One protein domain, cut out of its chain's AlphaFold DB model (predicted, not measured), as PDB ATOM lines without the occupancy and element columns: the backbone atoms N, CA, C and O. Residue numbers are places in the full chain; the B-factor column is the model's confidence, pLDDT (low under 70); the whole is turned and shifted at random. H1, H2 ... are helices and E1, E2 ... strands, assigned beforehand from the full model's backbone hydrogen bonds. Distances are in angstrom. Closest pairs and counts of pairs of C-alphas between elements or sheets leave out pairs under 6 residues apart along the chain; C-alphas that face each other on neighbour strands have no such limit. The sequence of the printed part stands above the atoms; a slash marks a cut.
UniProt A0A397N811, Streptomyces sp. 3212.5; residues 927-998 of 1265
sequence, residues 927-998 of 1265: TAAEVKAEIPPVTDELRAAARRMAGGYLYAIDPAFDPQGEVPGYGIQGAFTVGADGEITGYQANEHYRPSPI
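This is residues 927 to 998 of the 1265 residues of a protein of Streptomyces sp. 3212.5 (UniProt A0A397N811). What is the main picture? A three-stranded antiparallel sheet has H2 packed slantwise over one face, near where E2 ends, while H1 only grazes the sheet by the start of E2; a long loop joins E1 to E2. How is it built? The printed part has 72 residues, with H1, H2, E1, E2 and E3 in chain order; its class is mixed, with 33 residues in named elements, under half. The sheet's order E1, E2, E3 is a meander, each strand the antiparallel neighbour of the one before. How large is it? It is compact, with a radius of gyration of the C-alphas of 12.2 A and spans of 35 by 24 by 19 A.

Where are the helices? H1, residues 928 to 933, only grazes the sheet of E1, residues 953 to 957, E2, residues 972 to 978, and E3, residues 984 to 989. H2, residues 940 to 948, is on the sheet at a height of 9.5 A, only just over E2 alone, at 55 degrees to it on the local plane; the closest C-alphas, Ala 946 and Val 978, are 5.9 A apart. In H1 and H2 every O i to N i+4 pair is within hydrogen-bond range. How do the strands pair? Hairpin E1 and E2 has N 954 and O 976 at 2.9 A; hairpin E2 and E3 has N 975 and O 988 at 2.8 A.

Where does H1 begin? C-alpha 928 is at (43.375, 48.067, 34.118). How long are the longer elements? H2 measures 12.6 A, E1 12.4 A, E2 16.8 A and E3 14.3 A, ending with C-alpha 989 at (40.985, 37.232, 26.575).

Which link is long? E1 to E2, residues 958 to 971; the printed part has no cut. Where is confidence low? Residues 940 to 941, 945, 949, 951 and 962 to 966 have pLDDT under 70.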
ATOM      1  N   THR A 927      40.682  52.138  34.203       82.25
ATOM      2  CA  THR A 927      41.352  51.170  35.084       82.25
ATOM      3  C   THR A 927      41.838  49.963  34.284       82.25
ATOM      4  O   THR A 927      41.230  49.574  33.287       82.25
ATOM      5  N   ALA A 928      42.898  49.296  34.753       80.62
ATOM      6  CA  ALA A 928      43.375  48.067  34.118       80.62
ATOM      7  C   ALA A 928      42.292  46.973  34.062       80.62
ATOM      8  O   ALA A 928      42.276  46.182  33.125       80.62
ATOM      9  N   ALA A 929      41.367  46.945  35.026       81.31
ATOM     10  CA  ALA A 929      40.231  46.024  35.016       81.31
ATOM     11  C   ALA A 929      39.231  46.348  33.894       81.31
ATOM     12  O   ALA A 929      38.765  45.434  33.221       81.31
ATOM     13  N   GLU A 930      38.942  47.630  33.652       81.06
ATOM     14  CA  GLU A 930      38.058  48.064  32.561       81.06
ATOM     15  C   GLU A 930      38.641  47.740  31.184       81.06
ATOM     16  O   GLU A 930      37.910  47.282  30.314       81.06
ATOM     17  N   VAL A 931      39.946  47.948  30.990       82.06
ATOM     18  CA  VAL A 931      40.617  47.649  29.712       82.06
ATOM     19  C   VAL A 931      40.753  46.137  29.490       82.06
ATOM     20  O   VAL A 931      40.584  45.659  28.375       82.06
ATOM     21  N   LYS A 932      41.000  45.352  30.549       82.31
ATOM     22  CA  LYS A 932      41.052  43.880  30.463       82.31
ATOM     23  C   LYS A 932      39.687  43.233  30.221       82.31
ATOM     24  O   LYS A 932      39.627  42.179  29.598       82.31
ATOM     25  N   ALA A 933      38.615  43.826  30.746       79.94
ATOM     26  CA  ALA A 933      37.251  43.333  30.563       79.94
ATOM     27  C   ALA A 933      36.647  43.733  29.205       79.94
ATOM     28  O   ALA A 933      35.635  43.165  28.795       79.94
ATOM     29  N   GLU A 934      37.246  44.706  28.517       81.25
ATOM     30  CA  GLU A 934      36.800  45.151  27.204       81.25
ATOM     31  C   GLU A 934      37.230  44.163  26.118       81.25
ATOM     32  O   GLU A 934      38.412  43.852  25.948       81.25
ATOM     33  N   ILE A 935      36.243  43.696  25.359       82.50
ATOM     34  CA  ILE A 935      36.465  42.995  24.099       82.50
ATOM     35  C   ILE A 935      36.593  44.075  23.021       82.50
ATOM     36  O   ILE A 935      35.653  44.860  22.871       82.50
ATOM     37  N   PRO A 936      37.709  44.142  22.274       79.62
ATOM     38  CA  PRO A 936      37.863  45.142  21.227       79.62
ATOM     39  C   PRO A 936      36.731  45.035  20.191       79.62
ATOM     40  O   PRO A 936      36.289  43.926  19.870       79.62
ATOM     41  N   PRO A 937      36.227  46.161  19.664       77.81
ATOM     42  CA  PRO A 937      35.172  46.126  18.664       77.81
ATOM     43  C   PRO A 937      35.673  45.434  17.394       77.81
ATOM     44  O   PRO A 937      36.762  45.712  16.896       77.81
ATOM     45  N   VAL A 938      34.853  44.538  16.843       75.19
ATOM     46  CA  VAL A 938      35.136  43.899  15.555       75.19
ATOM     47  C   VAL A 938      34.916  44.925  14.441       75.19
ATOM     48  O   VAL A 938      33.772  45.202  14.066       75.19
ATOM     49  N   THR A 939      36.008  45.505  13.944       75.69
ATOM     50  CA  THR A 939      36.011  46.469  12.833       75.69
ATOM     51  C   THR A 939      35.874  45.774  11.476       75.69
ATOM     52  O   THR A 939      36.090  44.564  11.355       75.69
ATOM     53  N   ASP A 940      35.525  46.525  10.430       69.06
ATOM     54  CA  ASP A 940      35.440  45.981   9.067       69.06
ATOM     55  C   ASP A 940      36.803  45.509   8.535       69.06
ATOM     56  O   ASP A 940      36.874  44.530   7.794       69.06
ATOM     57  N   GLU A 941      37.896  46.117   8.996       66.38
ATOM     58  CA  GLU A 941      39.269  45.666   8.738       66.38
ATOM     59  C   GLU A 941      39.563  44.319   9.406       66.38
ATOM     60  O   GLU A 941      40.117  43.426   8.766       66.38
ATOM     61  N   LEU A 942      39.136  44.136  10.663       70.69
ATOM     62  CA  LEU A 942      39.217  42.861  11.381       70.69
ATOM     63  C   LEU A 942      38.389  41.778  10.677       70.69
ATOM     64  O   LEU A 942      38.870  40.657  10.534       70.69
ATOM     65  N   ARG A 943      37.193  42.105  10.162       78.12
ATOM     66  CA  ARG A 943      36.389  41.184   9.330       78.12
ATOM     67  C   ARG A 943      37.084  40.853   8.011       78.12
ATOM     68  O   ARG A 943      37.087  39.701   7.588       78.12
ATOM     69  N   ALA A 944      37.704  41.831   7.356       72.19
ATOM     70  CA  ALA A 944      38.457  41.605   6.125       72.19
ATOM     71  C   ALA A 944      39.712  40.747   6.364       72.19
ATOM     72  O   ALA A 944      40.008  39.860   5.565       72.19
ATOM     73  N   ALA A 945      40.429  40.964   7.470       69.69
ATOM     74  CA  ALA A 945      41.550  40.129   7.895       69.69
ATOM     75  C   ALA A 945      41.091  38.710   8.268       69.69
ATOM     76  O   ALA A 945      41.731  37.738   7.872       69.69
ATOM     77  N   ALA A 946      39.940  38.577   8.933       77.00
ATOM     78  CA  ALA A 946      39.338  37.293   9.285       77.00
ATOM     79  C   ALA A 946      38.974  36.479   8.036       77.00
ATOM     80  O   ALA A 946      39.327  35.305   7.944       77.00
ATOM     81  N   ARG A 947      38.424  37.119   6.998       77.88
ATOM     82  CA  ARG A 947      38.174  36.476   5.692       77.88
ATOM     83  C   ARG A 947      39.436  35.938   5.020       77.88
ATOM     84  O   ARG A 947      39.357  34.964   4.278       77.88
ATOM     85  N   ARG A 948      40.599  36.544   5.281       73.00
ATOM     86  CA  ARG A 948      41.907  36.082   4.777       73.00
ATOM     87  C   ARG A 948      42.532  34.989   5.653       73.00
ATOM     88  O   ARG A 948      43.394  34.261   5.172       73.00
ATOM     89  N   MET A 949      42.100  34.865   6.908       58.91
ATOM     90  CA  MET A 949      42.627  33.937   7.918       58.91
ATOM     91  C   MET A 949      41.534  32.994   8.453       58.91
ATOM     92  O   MET A 949      41.422  32.769   9.659       58.91
ATOM     93  N   ALA A 950      40.717  32.447   7.548       72.44
ATOM     94  CA  ALA A 950      39.624  31.536   7.885       72.44
ATOM     95  C   ALA A 950      40.124  30.312   8.681       72.44
ATOM     96  O   ALA A 950      41.075  29.642   8.276       72.44
ATOM     97  N   GLY A 951      39.484  30.022   9.821       68.31
ATOM     98  CA  GLY A 951      39.876  28.941  10.740       68.31
ATOM     99  C   GLY A 951      41.059  29.252  11.672       68.31
ATOM    100  O   GLY A 951      41.545  28.343  12.345       68.31
ATOM    101  N   GLY A 952      41.550  30.498  11.696       78.19
ATOM    102  CA  GLY A 952      42.691  30.937  12.504       78.19
ATOM    103  C   GLY A 952      42.333  31.804  13.720       78.19
ATOM    104  O   GLY A 952      41.182  31.895  14.148       78.19
ATOM    105  N   TYR A 953      43.355  32.465  14.271       81.69
ATOM    106  CA  TYR A 953      43.228  33.448  15.348       81.69
ATOM    107  C   TYR A 953      43.741  34.810  14.876       81.69
ATOM    108  O   TYR A 953      44.783  34.883  14.226       81.69
ATOM    109  N   LEU A 954      43.039  35.882  15.244       83.25
ATOM    110  CA  LEU A 954      43.498  37.261  15.065       83.25
ATOM    111  C   LEU A 954      43.789  37.879  16.429       83.25
ATOM    112  O   LEU A 954      42.888  38.010  17.255       83.25
ATOM    113  N   TYR A 955      45.041  38.253  16.678       84.88
ATOM    114  CA  TYR A 955      45.448  38.821  17.960       84.88
ATOM    115  C   TYR A 955      45.047  40.295  18.070       84.88
ATOM    116  O   TYR A 955      45.342  41.098  17.190       84.88
ATOM    117  N   ALA A 956      44.401  40.646  19.178       84.62
ATOM    118  CA  ALA A 956      44.224  42.024  19.605       84.62
ATOM    119  C   ALA A 956      45.491  42.470  20.341       84.62
ATOM    120  O   ALA A 956      45.855  41.881  21.361       84.62
ATOM    121  N   ILE A 957      46.173  43.480  19.808       83.12
ATOM    122  CA  ILE A 957      47.481  43.949  20.282       83.12
ATOM    123  C   ILE A 957      47.306  45.306  20.969       83.12
ATOM    124  O   ILE A 957      46.519  46.136  20.516       83.12
ATOM    125  N   ASP A 958      48.010  45.514  22.082       85.38
ATOM    126  CA  ASP A 958      48.005  46.787  22.804       85.38
ATOM    127  C   ASP A 958      48.567  47.916  21.914       85.38
ATOM    128  O   ASP A 958      49.606  47.717  21.280       85.38
ATOM    129  N   PRO A 959      47.935  49.106  21.878       77.69
ATOM    130  CA  PRO A 959      48.342  50.227  21.024       77.69
ATOM    131  C   PRO A 959      49.797  50.696  21.171       77.69
ATOM    132  O   PRO A 959      50.298  51.401  20.296       77.69
ATOM    133  N   ALA A 960      50.478  50.355  22.268       77.12
ATOM    134  CA  ALA A 960      51.890  50.676  22.459       77.12
ATOM    135  C   ALA A 960      52.845  49.815  21.609       77.12
ATOM    136  O   ALA A 960      54.036  50.123  21.551       77.12
ATOM    137  N   PHE A 961      52.355  48.753  20.961       74.94
ATOM    138  CA  PHE A 961      53.164  47.833  20.162       74.94
ATOM    139  C   PHE A 961      52.811  47.888  18.676       74.94
ATOM    140  O   PHE A 961      51.660  48.077  18.291       74.94
ATOM    141  N   ASP A 962      53.824  47.669  17.836       68.62
ATOM    142  CA  ASP A 962      53.641  47.490  16.398       68.62
ATOM    143  C   ASP A 962      52.988  46.121  16.120       68.62
ATOM    144  O   ASP A 962      53.588  45.093  16.452       68.62
ATOM    145  N   PRO A 963      51.796  46.071  15.495       61.50
ATOM    146  CA  PRO A 963      51.121  44.815  15.187       61.50
ATOM    147  C   PRO A 963      51.856  43.939  14.160       61.50
ATOM    148  O   PRO A 963      51.538  42.757  14.054       61.50
ATOM    149  N   GLN A 964      52.821  44.487  13.412       57.53
ATOM    150  CA  GLN A 964      53.657  43.746  12.456       57.53
ATOM    151  C   GLN A 964      55.039  43.363  13.029       57.53
ATOM    152  O   GLN A 964      55.831  42.708  12.346       57.53
ATOM    153  N   GLY A 965      55.343  43.764  14.269       64.69
ATOM    154  CA  GLY A 965      56.601  43.476  14.963       64.69
ATOM    155  C   GLY A 965      56.532  42.271  15.910       64.69
ATOM    156  O   GLY A 965      55.511  41.598  16.041       64.69
ATOM    157  N   GLU A 966      57.634  41.990  16.617       66.19
ATOM    158  CA  GLU A 966      57.618  41.028  17.727       66.19
ATOM    159  C   GLU A 966      56.888  41.635  18.936       66.19
ATOM    160  O   GLU A 966      57.386  42.563  19.576       66.19
ATOM    161  N   VAL A 967      55.711  41.093  19.266       70.25
ATOM    162  CA  VAL A 967      54.903  41.537  20.411       70.25
ATOM    163  C   VAL A 967      55.071  40.563  21.584       70.25
ATOM    164  O   VAL A 967      54.745  39.379  21.453       70.25
ATOM    165  N   PRO A 968      55.546  41.023  22.757       77.94
ATOM    166  CA  PRO A 968      55.603  40.200  23.959       77.94
ATOM    167  C   PRO A 968      54.215  39.703  24.369       77.94
ATOM    168  O   PRO A 968      53.226  40.419  24.239       77.94
ATOM    169  N   GLY A 969      54.128  38.514  24.971       74.50
ATOM    170  CA  GLY A 969      52.840  37.922  25.361       74.50
ATOM    171  C   GLY A 969      51.991  38.773  26.317       74.50
ATOM    172  O   GLY A 969      50.780  38.602  26.354       74.50
ATOM    173  N   TYR A 970      52.580  39.715  27.064       81.50
ATOM    174  CA  TYR A 970      51.837  40.668  27.904       81.50
ATOM    175  C   TYR A 970      51.313  41.899  27.141       81.50
ATOM    176  O   TYR A 970      50.498  42.633  27.691       81.50
ATOM    177  N   GLY A 971      51.764  42.129  25.906       78.62
ATOM    178  CA  GLY A 971      51.282  43.173  24.992       78.62
ATOM    179  C   GLY A 971      50.130  42.716  24.088       78.62
ATOM    180  O   GLY A 971      49.669  43.477  23.246       78.62
ATOM    181  N   ILE A 972      49.654  41.477  24.252       86.56
ATOM    182  CA  ILE A 972      48.498  40.926  23.535       86.56
ATOM    183  C   ILE A 972      47.287  40.994  24.468       86.56
ATOM    184  O   ILE A 972      47.298  40.368  25.525       86.56
ATOM    185  N   GLN A 973      46.236  41.718  24.091       86.31
ATOM    186  CA  GLN A 973      44.996  41.844  24.866       86.31
ATOM    187  C   GLN A 973      44.162  40.550  24.842       86.31
ATOM    188  O   GLN A 973      43.551  40.167  25.844       86.31
ATOM    189  N   GLY A 974      44.173  39.844  23.713       87.25
ATOM    190  CA  GLY A 974      43.471  38.579  23.503       87.25
ATOM    191  C   GLY A 974      43.489  38.167  22.034       87.25
ATOM    192  O   GLY A 974      44.223  38.744  21.236       87.25
ATOM    193  N   ALA A 975      42.699  37.164  21.665       88.00
ATOM    194  CA  ALA A 975      42.617  36.662  20.296       88.00
ATOM    195  C   ALA A 975      41.165  36.427  19.869       88.00
ATOM    196  O   ALA A 975      40.406  35.748  20.561       88.00
ATOM    197  N   PHE A 976      40.784  36.952  18.709       85.94
ATOM    198  CA  PHE A 976      39.526  36.633  18.047       85.94
ATOM    199  C   PHE A 976      39.631  35.275  17.358       85.94
ATOM    200  O   PHE A 976      40.584  35.028  16.617       85.94
ATOM    201  N   THR A 977      38.651  34.400  17.578       87.56
ATOM    202  CA  THR A 977      38.541  33.126  16.862       87.56
ATOM    203  C   THR A 977      37.851  33.352  15.527       87.56
ATOM    204  O   THR A 977      36.764  33.930  15.478       87.56
ATOM    205  N   VAL A 978      38.449  32.880  14.439       85.69
ATOM    206  CA  VAL A 978      37.902  33.042  13.091       85.69
ATOM    207  C   VAL A 978      37.304  31.720  12.617       85.69
ATOM    208  O   VAL A 978      37.965  30.683  12.624       85.69
ATOM    209  N   GLY A 979      36.035  31.753  12.221       78.06
ATOM    210  CA  GLY A 979      35.316  30.627  11.640       78.06
ATOM    211  C   GLY A 979      35.856  30.235  10.265       78.06
ATOM    212  O   GLY A 979      36.622  30.960   9.629       78.06
ATOM    213  N   ALA A 980      35.459  29.061   9.780       72.12
ATOM    214  CA  ALA A 980      35.859  28.578   8.454       72.12
ATOM    215  C   ALA A 980      35.243  29.395   7.296       72.12
ATOM    216  O   ALA A 980      35.725  29.337   6.171       72.12
ATOM    217  N   ASP A 981      34.190  30.159   7.578       73.06
ATOM    218  CA  ASP A 981      33.553  31.145   6.699       73.06
ATOM    219  C   ASP A 981      34.272  32.507   6.694       73.06
ATOM    220  O   ASP A 981      33.878  33.407   5.954       73.06
ATOM    221  N   GLY A 982      35.341  32.656   7.486       78.06
ATOM    222  CA  GLY A 982      36.079  33.909   7.610       78.06
ATOM    223  C   GLY A 982      35.401  34.939   8.513       78.06
ATOM    224  O   GLY A 982      35.849  36.082   8.559       78.06
ATOM    225  N   GLU A 983      34.339  34.558   9.228       84.12
ATOM    226  CA  GLU A 983      33.663  35.420  10.196       84.12
ATOM    227  C   GLU A 983      34.270  35.252  11.594       84.12
ATOM    228  O   GLU A 983      34.743  34.183  11.983       84.12
ATOM    229  N   ILE A 984      34.274  36.322  12.386       81.75
ATOM    230  CA  ILE A 984      34.774  36.278  13.765       81.75
ATOM    231  C   ILE A 984      33.696  35.652  14.656       81.75
ATOM    232  O   ILE A 984      32.588  36.166  14.772       81.75
ATOM    233  N   THR A 985      34.029  34.530  15.291       83.06
ATOM    234  CA  THR A 985      33.087  33.670  16.031       83.06
ATOM    235  C   THR A 985      33.138  33.864  17.544       83.06
ATOM    236  O   THR A 985      32.206  33.479  18.248       83.06
ATOM    237  N   GLY A 986      34.210  34.459  18.065       85.12
ATOM    238  CA  GLY A 986      34.425  34.606  19.500       85.12
ATOM    239  C   GLY A 986      35.710  35.357  19.826       85.12
ATOM    240  O   GLY A 986      36.484  35.710  18.938       85.12
ATOM    241  N   TYR A 987      35.929  35.613  21.116       89.38
ATOM    242  CA  TYR A 987      37.114  36.295  21.630       89.38
ATOM    243  C   TYR A 987      37.631  35.590  22.883       89.38
ATOM    244  O   TYR A 987      36.876  35.340  23.824       89.38
ATOM    245  N   GLN A 988      38.926  35.289  22.896       88.25
ATOM    246  CA  GLN A 988      39.637  34.714  24.026       88.25
ATOM    247  C   GLN A 988      40.540  35.782  24.649       88.25
ATOM    248  O   GLN A 988      41.544  36.177  24.059       88.25
ATOM    249  N   ALA A 989      40.184  36.254  25.845       84.50
ATOM    250  CA  ALA A 989      40.985  37.232  26.575       84.50
ATOM    251  C   ALA A 989      42.307  36.623  27.069       84.50
ATOM    252  O   ALA A 989      42.353  35.460  27.476       84.50
ATOM    253  N   ASN A 990      43.376  37.419  27.068       85.62
ATOM    254  CA  ASN A 990      44.668  37.022  27.617       85.62
ATOM    255  C   ASN A 990      44.794  37.469  29.082       85.62
ATOM    256  O   ASN A 990      44.863  38.662  29.378       85.62
ATOM    257  N   GLU A 991      44.884  36.519  30.013       82.94
ATOM    258  CA  GLU A 991      45.015  36.823  31.447       82.94
ATOM    259  C   GLU A 991      46.326  37.548  31.794       82.94
ATOM    260  O   GLU A 991      46.384  38.333  32.747       82.94
ATOM    261  N   HIS A 992      47.372  37.329  30.995       83.06
ATOM    262  CA  HIS A 992      48.690  37.938  31.171       83.06
ATOM    263  C   HIS A 992      48.822  39.314  30.509       83.06
ATOM    264  O   HIS A 992      49.885  39.928  30.603       83.06
ATOM    265  N   TYR A 993      47.757  39.824  29.881       88.25
ATOM    266  CA  TYR A 993      47.743  41.155  29.290       88.25
ATOM    267  C   TYR A 993      48.043  42.237  30.335       88.25
ATOM    268  O   TYR A 993      47.517  42.224  31.456       88.25
ATOM    269  N   ARG A 994      48.873  43.204  29.956       89.25
ATOM    270  CA  ARG A 994      49.232  44.364  30.757       89.25
ATOM    271  C   ARG A 994      48.936  45.642  29.966       89.25
ATOM    272  O   ARG A 994      49.715  45.966  29.082       89.25
ATOM    273  N   PRO A 995      47.866  46.385  30.289       87.56
ATOM    274  CA  PRO A 995      47.541  47.621  29.581       87.56
ATOM    275  C   PRO A 995      48.659  48.665  29.675       87.56
ATOM    276  O   PRO A 995      49.147  48.947  30.775       87.56
ATOM    277  N   SER A 996      49.057  49.232  28.539       87.56
ATOM    278  CA  SER A 996      49.994  50.357  28.466       87.56
ATOM    279  C   SER A 996      49.360  51.676  28.939       87.56
ATOM    280  O   SER A 996      48.131  51.772  29.033       87.56
ATOM    281  N   PRO A 997      50.156  52.736  29.205       85.06
ATOM    282  CA  PRO A 997      49.620  54.074  29.476       85.06
ATOM    283  C   PRO A 997      48.639  54.554  28.395       85.06
ATOM    284  O   PRO A 997      47.607  55.139  28.719       85.06
ATOM    285  N   ILE A 998      48.904  54.224  27.125       76.94
ATOM    286  CA  ILE A 998      48.043  54.561  25.982       76.94
ATOM    287  C   ILE A 998      46.703  53.819  26.086       76.94
ATOM    288  O   ILE A 998      45.646  54.441  25.998       76.94
TER     289      ILE A 998